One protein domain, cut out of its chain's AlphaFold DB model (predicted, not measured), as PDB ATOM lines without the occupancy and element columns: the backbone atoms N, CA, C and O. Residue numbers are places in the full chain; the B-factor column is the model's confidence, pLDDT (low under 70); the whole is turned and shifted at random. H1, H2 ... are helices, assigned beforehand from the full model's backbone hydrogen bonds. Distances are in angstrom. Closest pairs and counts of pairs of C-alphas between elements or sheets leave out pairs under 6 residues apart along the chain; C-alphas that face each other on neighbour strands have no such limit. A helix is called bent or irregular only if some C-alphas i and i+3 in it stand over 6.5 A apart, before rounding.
ATOM      1  N   MET A   1      94.390 120.170  72.504       36.53
ATOM      2  CA  MET A   1      95.089 120.899  73.586       36.53
ATOM      3  C   MET A   1      96.381 121.431  72.988       36.53
ATOM      4  O   MET A   1      97.208 120.626  72.594       36.53
ATOM      5  N   SER A   2      96.493 122.744  72.768       39.81
ATOM      6  CA  SER A   2      97.694 123.343  72.171       39.81
ATOM      7  C   SER A   2      98.813 123.296  73.204       39.81
ATOM      8  O   SER A   2      98.687 123.893  74.275       39.81
ATOM      9  N   ASP A   3      99.858 122.527  72.923       50.88
ATOM     10  CA  ASP A   3     100.990 122.420  73.826       50.88
ATOM     11  C   ASP A   3     101.874 123.664  73.688       50.88
ATOM     12  O   ASP A   3     102.692 123.796  72.776       50.88
ATOM     13  N   GLN A   4     101.667 124.625  74.591       53.69
ATOM     14  CA  GLN A   4     102.524 125.804  74.703       53.69
ATOM     15  C   GLN A   4     103.990 125.430  74.966       53.69
ATOM     16  O   GLN A   4     104.867 126.235  74.651       53.69
ATOM     17  N   PHE A   5     104.262 124.221  75.473       46.31
ATOM     18  CA  PHE A   5     105.617 123.704  75.644       46.31
ATOM     19  C   PHE A   5     106.338 123.598  74.302       46.31
ATOM     20  O   PHE A   5     107.413 124.169  74.135       46.31
ATOM     21  N   THR A   6     105.693 122.981  73.308       46.62
ATOM     22  CA  THR A   6     106.215 122.900  71.942       46.62
ATOM     23  C   THR A   6     106.421 124.293  71.371       46.62
ATOM     24  O   THR A   6     107.459 124.560  70.784       46.62
ATOM     25  N   SER A   7     105.501 125.235  71.602       49.22
ATOM     26  CA  SER A   7     105.742 126.599  71.134       49.22
ATOM     27  C   SER A   7     106.970 127.227  71.803       49.22
ATOM     28  O   SER A   7     107.815 127.760  71.110       49.22
ATOM     29  N   TYR A   8     107.168 127.115  73.114       54.41
ATOM     30  CA  TYR A   8     108.310 127.761  73.768       54.41
ATOM     31  C   TYR A   8     109.656 127.101  73.415       54.41
ATOM     32  O   TYR A   8     110.634 127.797  73.156       54.41
ATOM     33  N   VAL A   9     109.695 125.767  73.330       51.72
ATOM     34  CA  VAL A   9     110.905 125.015  72.955       51.72
ATOM     35  C   VAL A   9     111.244 125.189  71.467       51.72
ATOM     36  O   VAL A   9     112.421 125.227  71.114       51.72
ATOM     37  N   PHE A  10     110.244 125.348  70.588       51.50
ATOM     38  CA  PHE A  10     110.462 125.393  69.138       51.50
ATOM     39  C   PHE A  10     110.379 126.790  68.496       51.50
ATOM     40  O   PHE A  10     110.882 126.949  67.387       51.50
ATOM     41  N   THR A  11     109.747 127.805  69.103       45.00
ATOM     42  CA  THR A  11     109.250 128.943  68.294       45.00
ATOM     43  C   THR A  11     110.256 129.960  67.816       45.00
ATOM     44  O   THR A  11     109.836 130.757  66.993       45.00
ATOM     45  N   ASN A  12     111.539 129.956  68.192       53.09
ATOM     46  CA  ASN A  12     112.438 130.901  67.514       53.09
ATOM     47  C   ASN A  12     113.883 130.486  67.265       53.09
ATOM     48  O   ASN A  12     114.488 131.172  66.453       53.09
ATOM     49  N   LEU A  13     114.443 129.423  67.874       55.53
ATOM     50  CA  LEU A  13     115.810 128.874  67.636       55.53
ATOM     51  C   LEU A  13     116.993 129.878  67.596       55.53
ATOM     52  O   LEU A  13     118.147 129.469  67.496       55.53
ATOM     53  N   LEU A  14     116.736 131.177  67.725       56.53
ATOM     54  CA  LEU A  14     117.664 132.268  67.473       56.53
ATOM     55  C   LEU A  14     118.703 132.362  68.589       56.53
ATOM     56  O   LEU A  14     119.796 132.863  68.346       56.53
ATOM     57  N   ARG A  15     118.374 131.867  69.795       57.19
ATOM     58  CA  ARG A  15     119.256 131.790  70.973       57.19
ATOM     59  C   ARG A  15     118.860 130.633  71.905       57.19
ATOM     60  O   ARG A  15     118.374 130.863  73.007       57.19
ATOM     61  N   THR A  16     119.034 129.384  71.471       70.88
ATOM     62  CA  THR A  16     118.988 128.232  72.400       70.88
ATOM     63  C   THR A  16     120.185 128.270  73.355       70.88
ATOM     64  O   THR A  16     121.158 128.972  73.087       70.88
ATOM     65  N   LEU A  17     120.156 127.505  74.453       75.62
ATOM     66  CA  LEU A  17     121.318 127.384  75.351       75.62
ATOM     67  C   LEU A  17     122.588 126.938  74.606       75.62
ATOM     68  O   LEU A  17     123.678 127.400  74.923       75.62
ATOM     69  N   GLU A  18     122.430 126.085  73.593       82.12
ATOM     70  CA  GLU A  18     123.512 125.608  72.726       82.12
ATOM     71  C   GLU A  18     124.059 126.709  71.798       82.12
ATOM     72  O   GLU A  18     125.270 126.827  71.627       82.12
ATOM     73  N   ASN A  19     123.188 127.563  71.251       78.25
ATOM     74  CA  ASN A  19     123.563 128.568  70.249       78.25
ATOM     75  C   ASN A  19     123.780 129.979  70.824       78.25
ATOM     76  O   ASN A  19     124.050 130.917  70.071       78.25
ATOM     77  N   ASN A  20     123.647 130.171  72.138       78.31
ATOM     78  CA  ASN A  20     123.814 131.475  72.772       78.31
ATOM     79  C   ASN A  20     125.312 131.841  72.883       78.31
ATOM     80  O   ASN A  20     126.043 131.170  73.616       78.31
ATOM     81  N   PRO A  21     125.788 132.932  72.240       79.31
ATOM     82  CA  PRO A  21     127.200 133.323  72.275       79.31
ATOM     83  C   PRO A  21     127.749 133.552  73.686       79.31
ATOM     84  O   PRO A  21     128.920 133.274  73.934       79.31
ATOM     85  N   MET A  22     126.907 134.012  74.618       77.62
ATOM     86  CA  MET A  22     127.301 134.241  76.012       77.62
ATOM     87  C   MET A  22     127.478 132.942  76.808       77.62
ATOM     88  O   MET A  22     128.138 132.951  77.841       77.62
ATOM     89  N   LEU A  23     126.919 131.827  76.329       79.12
ATOM     90  CA  LEU A  23     126.955 130.522  77.000       79.12
ATOM     91  C   LEU A  23     127.858 129.514  76.279       79.12
ATOM     92  O   LEU A  23     127.906 128.343  76.651       79.12
ATOM     93  N   LYS A  24     128.619 129.959  75.270       81.69
ATOM     94  CA  LYS A  24     129.468 129.091  74.440       81.69
ATOM     95  C   LYS A  24     130.476 128.273  75.261       81.69
ATOM     96  O   LYS A  24     130.778 127.136  74.910       81.69
ATOM     97  N   SER A  25     130.979 128.826  76.367       85.56
ATOM     98  CA  SER A  25     131.902 128.136  77.281       85.56
ATOM     99  C   SER A  25     131.250 126.987  78.059       85.56
ATOM    100  O   SER A  25     131.960 126.078  78.487       85.56
ATOM    101  N   MET A  26     129.922 126.991  78.211       83.12
ATOM    102  CA  MET A  26     129.180 125.999  78.995       83.12
ATOM    103  C   MET A  26     128.888 124.707  78.219       83.12
ATOM    104  O   MET A  26     128.501 123.714  78.827       83.12
ATOM    105  N   LYS A  27     129.115 124.695  76.895       86.31
ATOM    106  CA  LYS A  27     129.008 123.506  76.025       86.31
ATOM    107  C   LYS A  27     127.670 122.759  76.153       86.31
ATOM    108  O   LYS A  27     127.642 121.530  76.166       86.31
ATOM    109  N   TYR A  28     126.560 123.489  76.256       82.81
ATOM    110  CA  TYR A  28     125.234 122.875  76.245       82.81
ATOM    111  C   TYR A  28     124.976 122.173  74.910       82.81
ATOM    112  O   TYR A  28     125.274 122.723  73.855       82.81
ATOM    113  N   THR A  29     124.390 120.978  74.961       84.44
ATOM    114  CA  THR A  29     123.990 120.206  73.776       84.44
ATOM    115  C   THR A  29     122.499 119.955  73.829       84.44
ATOM    116  O   THR A  29     121.987 119.462  74.841       84.44
ATOM    117  N   HIS A  30     121.796 120.261  72.746       83.06
ATOM    118  CA  HIS A  30     120.381 119.966  72.663       83.06
ATOM    119  C   HIS A  30     120.154 118.528  72.174       83.06
ATOM    120  O   HIS A  30     120.611 118.130  71.103       83.06
ATOM    121  N   LYS A  31     119.453 117.726  72.984       85.00
ATOM    122  CA  LYS A  31     119.071 116.349  72.649       85.00
ATOM    123  C   LYS A  31     117.577 116.274  72.356       85.00
ATOM    124  O   LYS A  31     116.787 116.993  72.962       85.00
ATOM    125  N   TRP A  32     117.202 115.345  71.484       82.75
ATOM    126  CA  TRP A  32     115.822 115.122  71.062       82.75
ATOM    127  C   TRP A  32     115.428 113.664  71.275       82.75
ATOM    128  O   TRP A  32     116.282 112.781  71.279       82.75
ATOM    129  N   VAL A  33     114.127 113.411  71.410       84.50
ATOM    130  CA  VAL A  33     113.547 112.064  71.472       84.50
ATOM    131  C   VAL A  33     112.391 111.999  70.483       84.50
ATOM    132  O   VAL A  33     111.639 112.961  70.339       84.50
ATOM    133  N   ASN A  34     112.252 110.875  69.782       84.44
ATOM    134  CA  ASN A  34     111.107 110.623  68.916       84.44
ATOM    135  C   ASN A  34     110.087 109.729  69.635       84.44
ATOM    136  O   ASN A  34     110.168 108.500  69.549       84.44
ATOM    137  N   HIS A  35     109.088 110.351  70.265       81.00
ATOM    138  CA  HIS A  35     108.025 109.663  71.011       81.00
ATOM    139  C   HIS A  35     107.127 108.748  70.172       81.00
ATOM    140  O   HIS A  35     106.427 107.919  70.743       81.00
ATOM    141  N   SER A  36     107.150 108.837  68.835       86.00
ATOM    142  CA  SER A  36     106.437 107.857  67.995       86.00
ATOM    143  C   SER A  36     107.117 106.483  67.982       86.00
ATOM    144  O   SER A  36     106.485 105.488  67.636       86.00
ATOM    145  N   LYS A  37     108.405 106.428  68.346       85.62
ATOM    146  CA  LYS A  37     109.226 105.212  68.318       85.62
ATOM    147  C   LYS A  37     109.669 104.785  69.712       85.62
ATOM    148  O   LYS A  37     109.569 103.608  70.045       85.62
ATOM    149  N   HIS A  38     110.171 105.727  70.513       84.94
ATOM    150  CA  HIS A  38     110.786 105.441  71.807       84.94
ATOM    151  C   HIS A  38     110.500 106.554  72.827       84.94
ATOM    152  O   HIS A  38     110.525 107.732  72.486       84.94
ATOM    153  N   PHE A  39     110.276 106.181  74.091       82.62
ATOM    154  CA  PHE A  39     110.166 107.122  75.224       82.62
ATOM    155  C   PHE A  39     111.534 107.566  75.765       82.62
ATOM    156  O   PHE A  39     111.668 108.635  76.356       82.62
ATOM    157  N   VAL A  40     112.553 106.733  75.553       88.94
ATOM    158  CA  VAL A  40     113.959 107.013  75.836       88.94
ATOM    159  C   VAL A  40     114.725 106.711  74.559       88.94
ATOM    160  O   VAL A  40     114.554 105.631  73.995       88.94
ATOM    161  N   ASP A  41     115.539 107.646  74.082       88.88
ATOM    162  CA  ASP A  41     116.396 107.410  72.923       88.88
ATOM    163  C   ASP A  41     117.430 106.316  73.263       88.88
ATOM    164  O   ASP A  41     118.251 106.521  74.163       88.88
ATOM    165  N   PRO A  42     117.422 105.164  72.569       89.44
ATOM    166  CA  PRO A  42     118.317 104.052  72.874       89.44
ATOM    167  C   PRO A  42     119.790 104.342  72.548       89.44
ATOM    168  O   PRO A  42     120.665 103.656  73.070       89.44
ATOM    169  N   VAL A  43     120.082 105.333  71.700       91.94
ATOM    170  CA  VAL A  43     121.451 105.708  71.314       91.94
ATOM    171  C   VAL A  43     122.012 106.745  72.279       91.94
ATOM    172  O   VAL A  43     123.132 106.609  72.766       91.94
ATOM    173  N   THR A  44     121.246 107.802  72.556       89.31
ATOM    174  CA  THR A  44     121.743 108.945  73.341       89.31
ATOM    175  C   THR A  44     121.367 108.900  74.822       89.31
ATOM    176  O   THR A  44     121.856 109.739  75.594       89.31
ATOM    177  N   GLY A  45     120.478 107.974  75.205       89.62
ATOM    178  CA  GLY A  45     119.873 107.871  76.534       89.62
ATOM    179  C   GLY A  45     118.937 109.033  76.884       89.62
ATOM    180  O   GLY A  45     118.540 109.172  78.039       89.62
ATOM    181  N   ALA A  46     118.625 109.917  75.930       88.12
ATOM    182  CA  ALA A  46     117.799 111.088  76.187       88.12
ATOM    183  C   ALA A  46     116.363 110.682  76.538       88.12
ATOM    184  O   ALA A  46     115.772 109.825  75.887       88.12
ATOM    185  N   CYS A  47     115.783 111.335  77.541       88.44
ATOM    186  CA  CYS A  47     114.365 111.228  77.868       88.44
ATOM    187  C   CYS A  47     113.822 112.608  78.248       88.44
ATOM    188  O   CYS A  47     114.564 113.469  78.727       88.44
ATOM    189  N   THR A  48     112.525 112.821  78.045       85.12
ATOM    190  CA  THR A  48     111.856 114.095  78.345       85.12
ATOM    191  C   THR A  48     111.096 114.078  79.674       85.12
ATOM    192  O   THR A  48     110.638 115.126  80.115       85.12
ATOM    193  N   ASN A  49     111.046 112.944  80.383       86.75
ATOM    194  CA  ASN A  49     110.264 112.774  81.617       86.75
ATOM    195  C   ASN A  49     110.544 113.853  82.675       86.75
ATOM    196  O   ASN A  49     109.626 114.373  83.304       86.75
ATOM    197  N   SER A  50     111.819 114.206  82.873       84.69
ATOM    198  CA  SER A  50     112.206 115.198  83.886       84.69
ATOM    199  C   SER A  50     111.715 116.603  83.530       84.69
ATOM    200  O   SER A  50     111.213 117.326  84.397       84.69
ATOM    201  N   ILE A  51     111.827 116.997  82.255       83.88
ATOM    202  CA  ILE A  51     111.388 118.323  81.809       83.88
ATOM    203  C   ILE A  51     109.861 118.400  81.709       83.88
ATOM    204  O   ILE A  51     109.279 119.399  82.127       83.88
ATOM    205  N   GLU A  52     109.202 117.324  81.273       86.19
ATOM    206  CA  GLU A  52     107.740 117.196  81.261       86.19
ATOM    207  C   GLU A  52     107.162 117.279  82.679       86.19
ATOM    208  O   GLU A  52     106.254 118.071  82.937       86.19
ATOM    209  N   GLY A  53     107.739 116.537  83.631       87.25
ATOM    210  CA  GLY A  53     107.339 116.591  85.036       87.25
ATOM    211  C   GLY A  53     107.534 117.982  85.643       87.25
ATOM    212  O   GLY A  53     106.654 118.487  86.340       87.25
ATOM    213  N   THR A  54     108.649 118.646  85.329       87.31
ATOM    214  CA  THR A  54     108.905 120.032  85.756       87.31
ATOM    215  C   THR A  54     107.848 120.988  85.202       87.31
ATOM    216  O   THR A  54     107.279 121.794  85.946       87.31
ATOM    217  N   TRP A  55     107.533 120.874  83.913       87.69
ATOM    218  CA  TRP A  55     106.540 121.710  83.252       87.69
ATOM    219  C   TRP A  55     105.134 121.536  83.835       87.69
ATOM    220  O   TRP A  55     104.488 122.526  84.191       87.69
ATOM    221  N   GLU A  56     104.667 120.298  83.988       87.00
ATOM    222  CA  GLU A  56     103.331 120.019  84.522       87.00
ATOM    223  C   GLU A  56     103.214 120.386  86.007       87.00
ATOM    224  O   GLU A  56     102.317 121.136  86.407       87.00
ATOM    225  N   VAL A  57     104.139 119.891  86.835       86.38
ATOM    226  CA  VAL A  57     103.999 119.944  88.298       86.38
ATOM    227  C   VAL A  57     104.395 121.300  88.864       86.38
ATOM    228  O   VAL A  57     103.770 121.763  89.820       86.38
ATOM    229  N   ARG A  58     105.435 121.940  88.317       84.06
ATOM    230  CA  ARG A  58     106.013 123.161  88.903       84.06
ATOM    231  C   ARG A  58     105.528 124.419  88.198       84.06
ATOM    232  O   ARG A  58     105.153 125.386  88.864       84.06
ATOM    233  N   ILE A  59     105.487 124.400  86.869       87.44
ATOM    234  CA  ILE A  59     105.145 125.585  86.076       87.44
ATOM    235  C   ILE A  59     103.626 125.689  85.904       87.44
ATOM    236  O   ILE A  59     103.011 126.610  86.450       87.44
ATOM    237  N   LYS A  60     102.987 124.728  85.225       86.12
ATOM    238  CA  LYS A  60     101.548 124.769  84.912       86.12
ATOM    239  C   LYS A  60     100.667 124.853  86.154       86.12
ATOM    240  O   LYS A  60      99.722 125.641  86.156       86.12
ATOM    241  N   HIS A  61     100.955 124.100  87.216       87.25
ATOM    242  CA  HIS A  61     100.184 124.207  88.461       87.25
ATOM    243  C   HIS A  61     100.217 125.610  89.070       87.25
ATOM    244  O   HIS A  61      99.169 126.127  89.463       87.25
ATOM    245  N   LYS A  62     101.387 126.258  89.120       83.75
ATOM    246  CA  LYS A  62     101.497 127.613  89.671       83.75
ATOM    247  C   LYS A  62     100.810 128.637  88.763       83.75
ATOM    248  O   LYS A  62     100.063 129.470  89.270       83.75
ATOM    249  N   LEU A  63     100.938 128.511  87.438       87.06
ATOM    250  CA  LEU A  63     100.194 129.345  86.483       87.06
ATOM    251  C   LEU A  63      98.673 129.195  86.646       87.06
ATOM    252  O   LEU A  63      97.957 130.193  86.707       87.06
ATOM    253  N   LYS A  64      98.169 127.962  86.791       87.06
ATOM    254  CA  LYS A  64      96.742 127.695  87.046       87.06
ATOM    255  C   LYS A  64      96.275 128.303  88.368       87.06
ATOM    256  O   LYS A  64      95.201 128.896  88.405       87.06
ATOM    257  N   LYS A  65      97.086 128.220  89.432       86.00
ATOM    258  CA  LYS A  65      96.793 128.850  90.732       86.00
ATOM    259  C   LYS A  65      96.648 130.373  90.618       86.00
ATOM    260  O   LYS A  65      95.824 130.954  91.315       86.00
ATOM    261  N   MET A  66      97.396 131.002  89.711       85.62
ATOM    262  CA  MET A  66      97.301 132.436  89.403       85.62
ATOM    263  C   MET A  66      96.172 132.786  88.415       85.62
ATOM    264  O   MET A  66      96.008 133.953  88.084       85.62
ATOM    265  N   ARG A  67      95.367 131.802  87.977       87.56
ATOM    266  CA  ARG A  67      94.330 131.932  86.931       87.56
ATOM    267  C   ARG A  67      94.882 132.292  85.545       87.56
ATOM    268  O   ARG A  67      94.181 132.875  84.724       87.56
ATOM    269  N   GLY A  68      96.108 131.860  85.264       83.75
ATOM    270  CA  GLY A  68      96.823 132.159  84.029       83.75
ATOM    271  C   GLY A  68      97.629 133.454  84.115       83.75
ATOM    272  O   GLY A  68      97.559 134.192  85.091       83.75
TER     273      GLY A  68
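This is residues 1 to 68 of the 111 residues of an uncharacterized protein of Phytophthora fragariae (UniProt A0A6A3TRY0). The main picture is a loose, open frame with three separate helices strung along it: the short H1 and the long H3 are at one end, slanted to each other with little contact, and the small H2 is at a far corner. The long stretch of residues 27 to 48 runs back from H2 and folds back on itself before it leads into H3; residues 6 to 14, with much of H1, and residues 61 to 67, mostly the last part of H3, stick out free. The printed part has 68 residues with three named helices, in the order H1, H2, H3, and no named strand; the class is all helix, though under half of the residues, 30 of 68, are in named elements. The whole is loose, with a radius of gyration of the C-alphas of 14.5 A, and only just flat, with spans of 38 by 33 by 18 A.

Start at the first residue and you soon reach H1, residues 4 to 10. Look from there to H3, residues 49 to 65: the two are close but not clearly touching, and their closest C-alphas, those of Phe 5 and Trp 55, are 7.9 A apart. Their lines stand at a steep tilt of 47 degrees, and they run opposite ways. Go on from H1 to H2, residues 21 to 26, which is apart from H1. H2 and H3 are apart too. In H1 every O i to N i+4 pair is within hydrogen-bond range; in H3 it is 10 of 13, and in H2 0 of 2, with 1 of 3 O i to N i+3 pairs within range.

Find C-alpha 4 at (102.524, 125.804, 74.703); from there H1 runs 9.7 A to C-alpha 10. H2 begins at C-alpha 21, at (127.200, 133.323, 72.275), and runs 10.1 A to C-alpha 26. It is irregular: C-alphas 22 and 25 are 7.7 A apart. H3, the longest helix with 17 residues, runs 22.9 A from C-alpha 49 to C-alpha 65 at (96.793, 128.850, 90.732). It is neither bent nor irregular, but only just: C-alphas 57 and 60 are 6.4 A apart.

The two C-alphas farthest apart, those of Val 43 and Arg 67, are 40.8 A apart. The printed part has no cut. The link from H1 to H2, 10 residues, is short, and the link from H2 to H3, 22 residues, is long. The mean pLDDT of the printed part is 77.0; look at residues 1 to 15 for the model's low confidence, under 70, with a mean of 50 in H1.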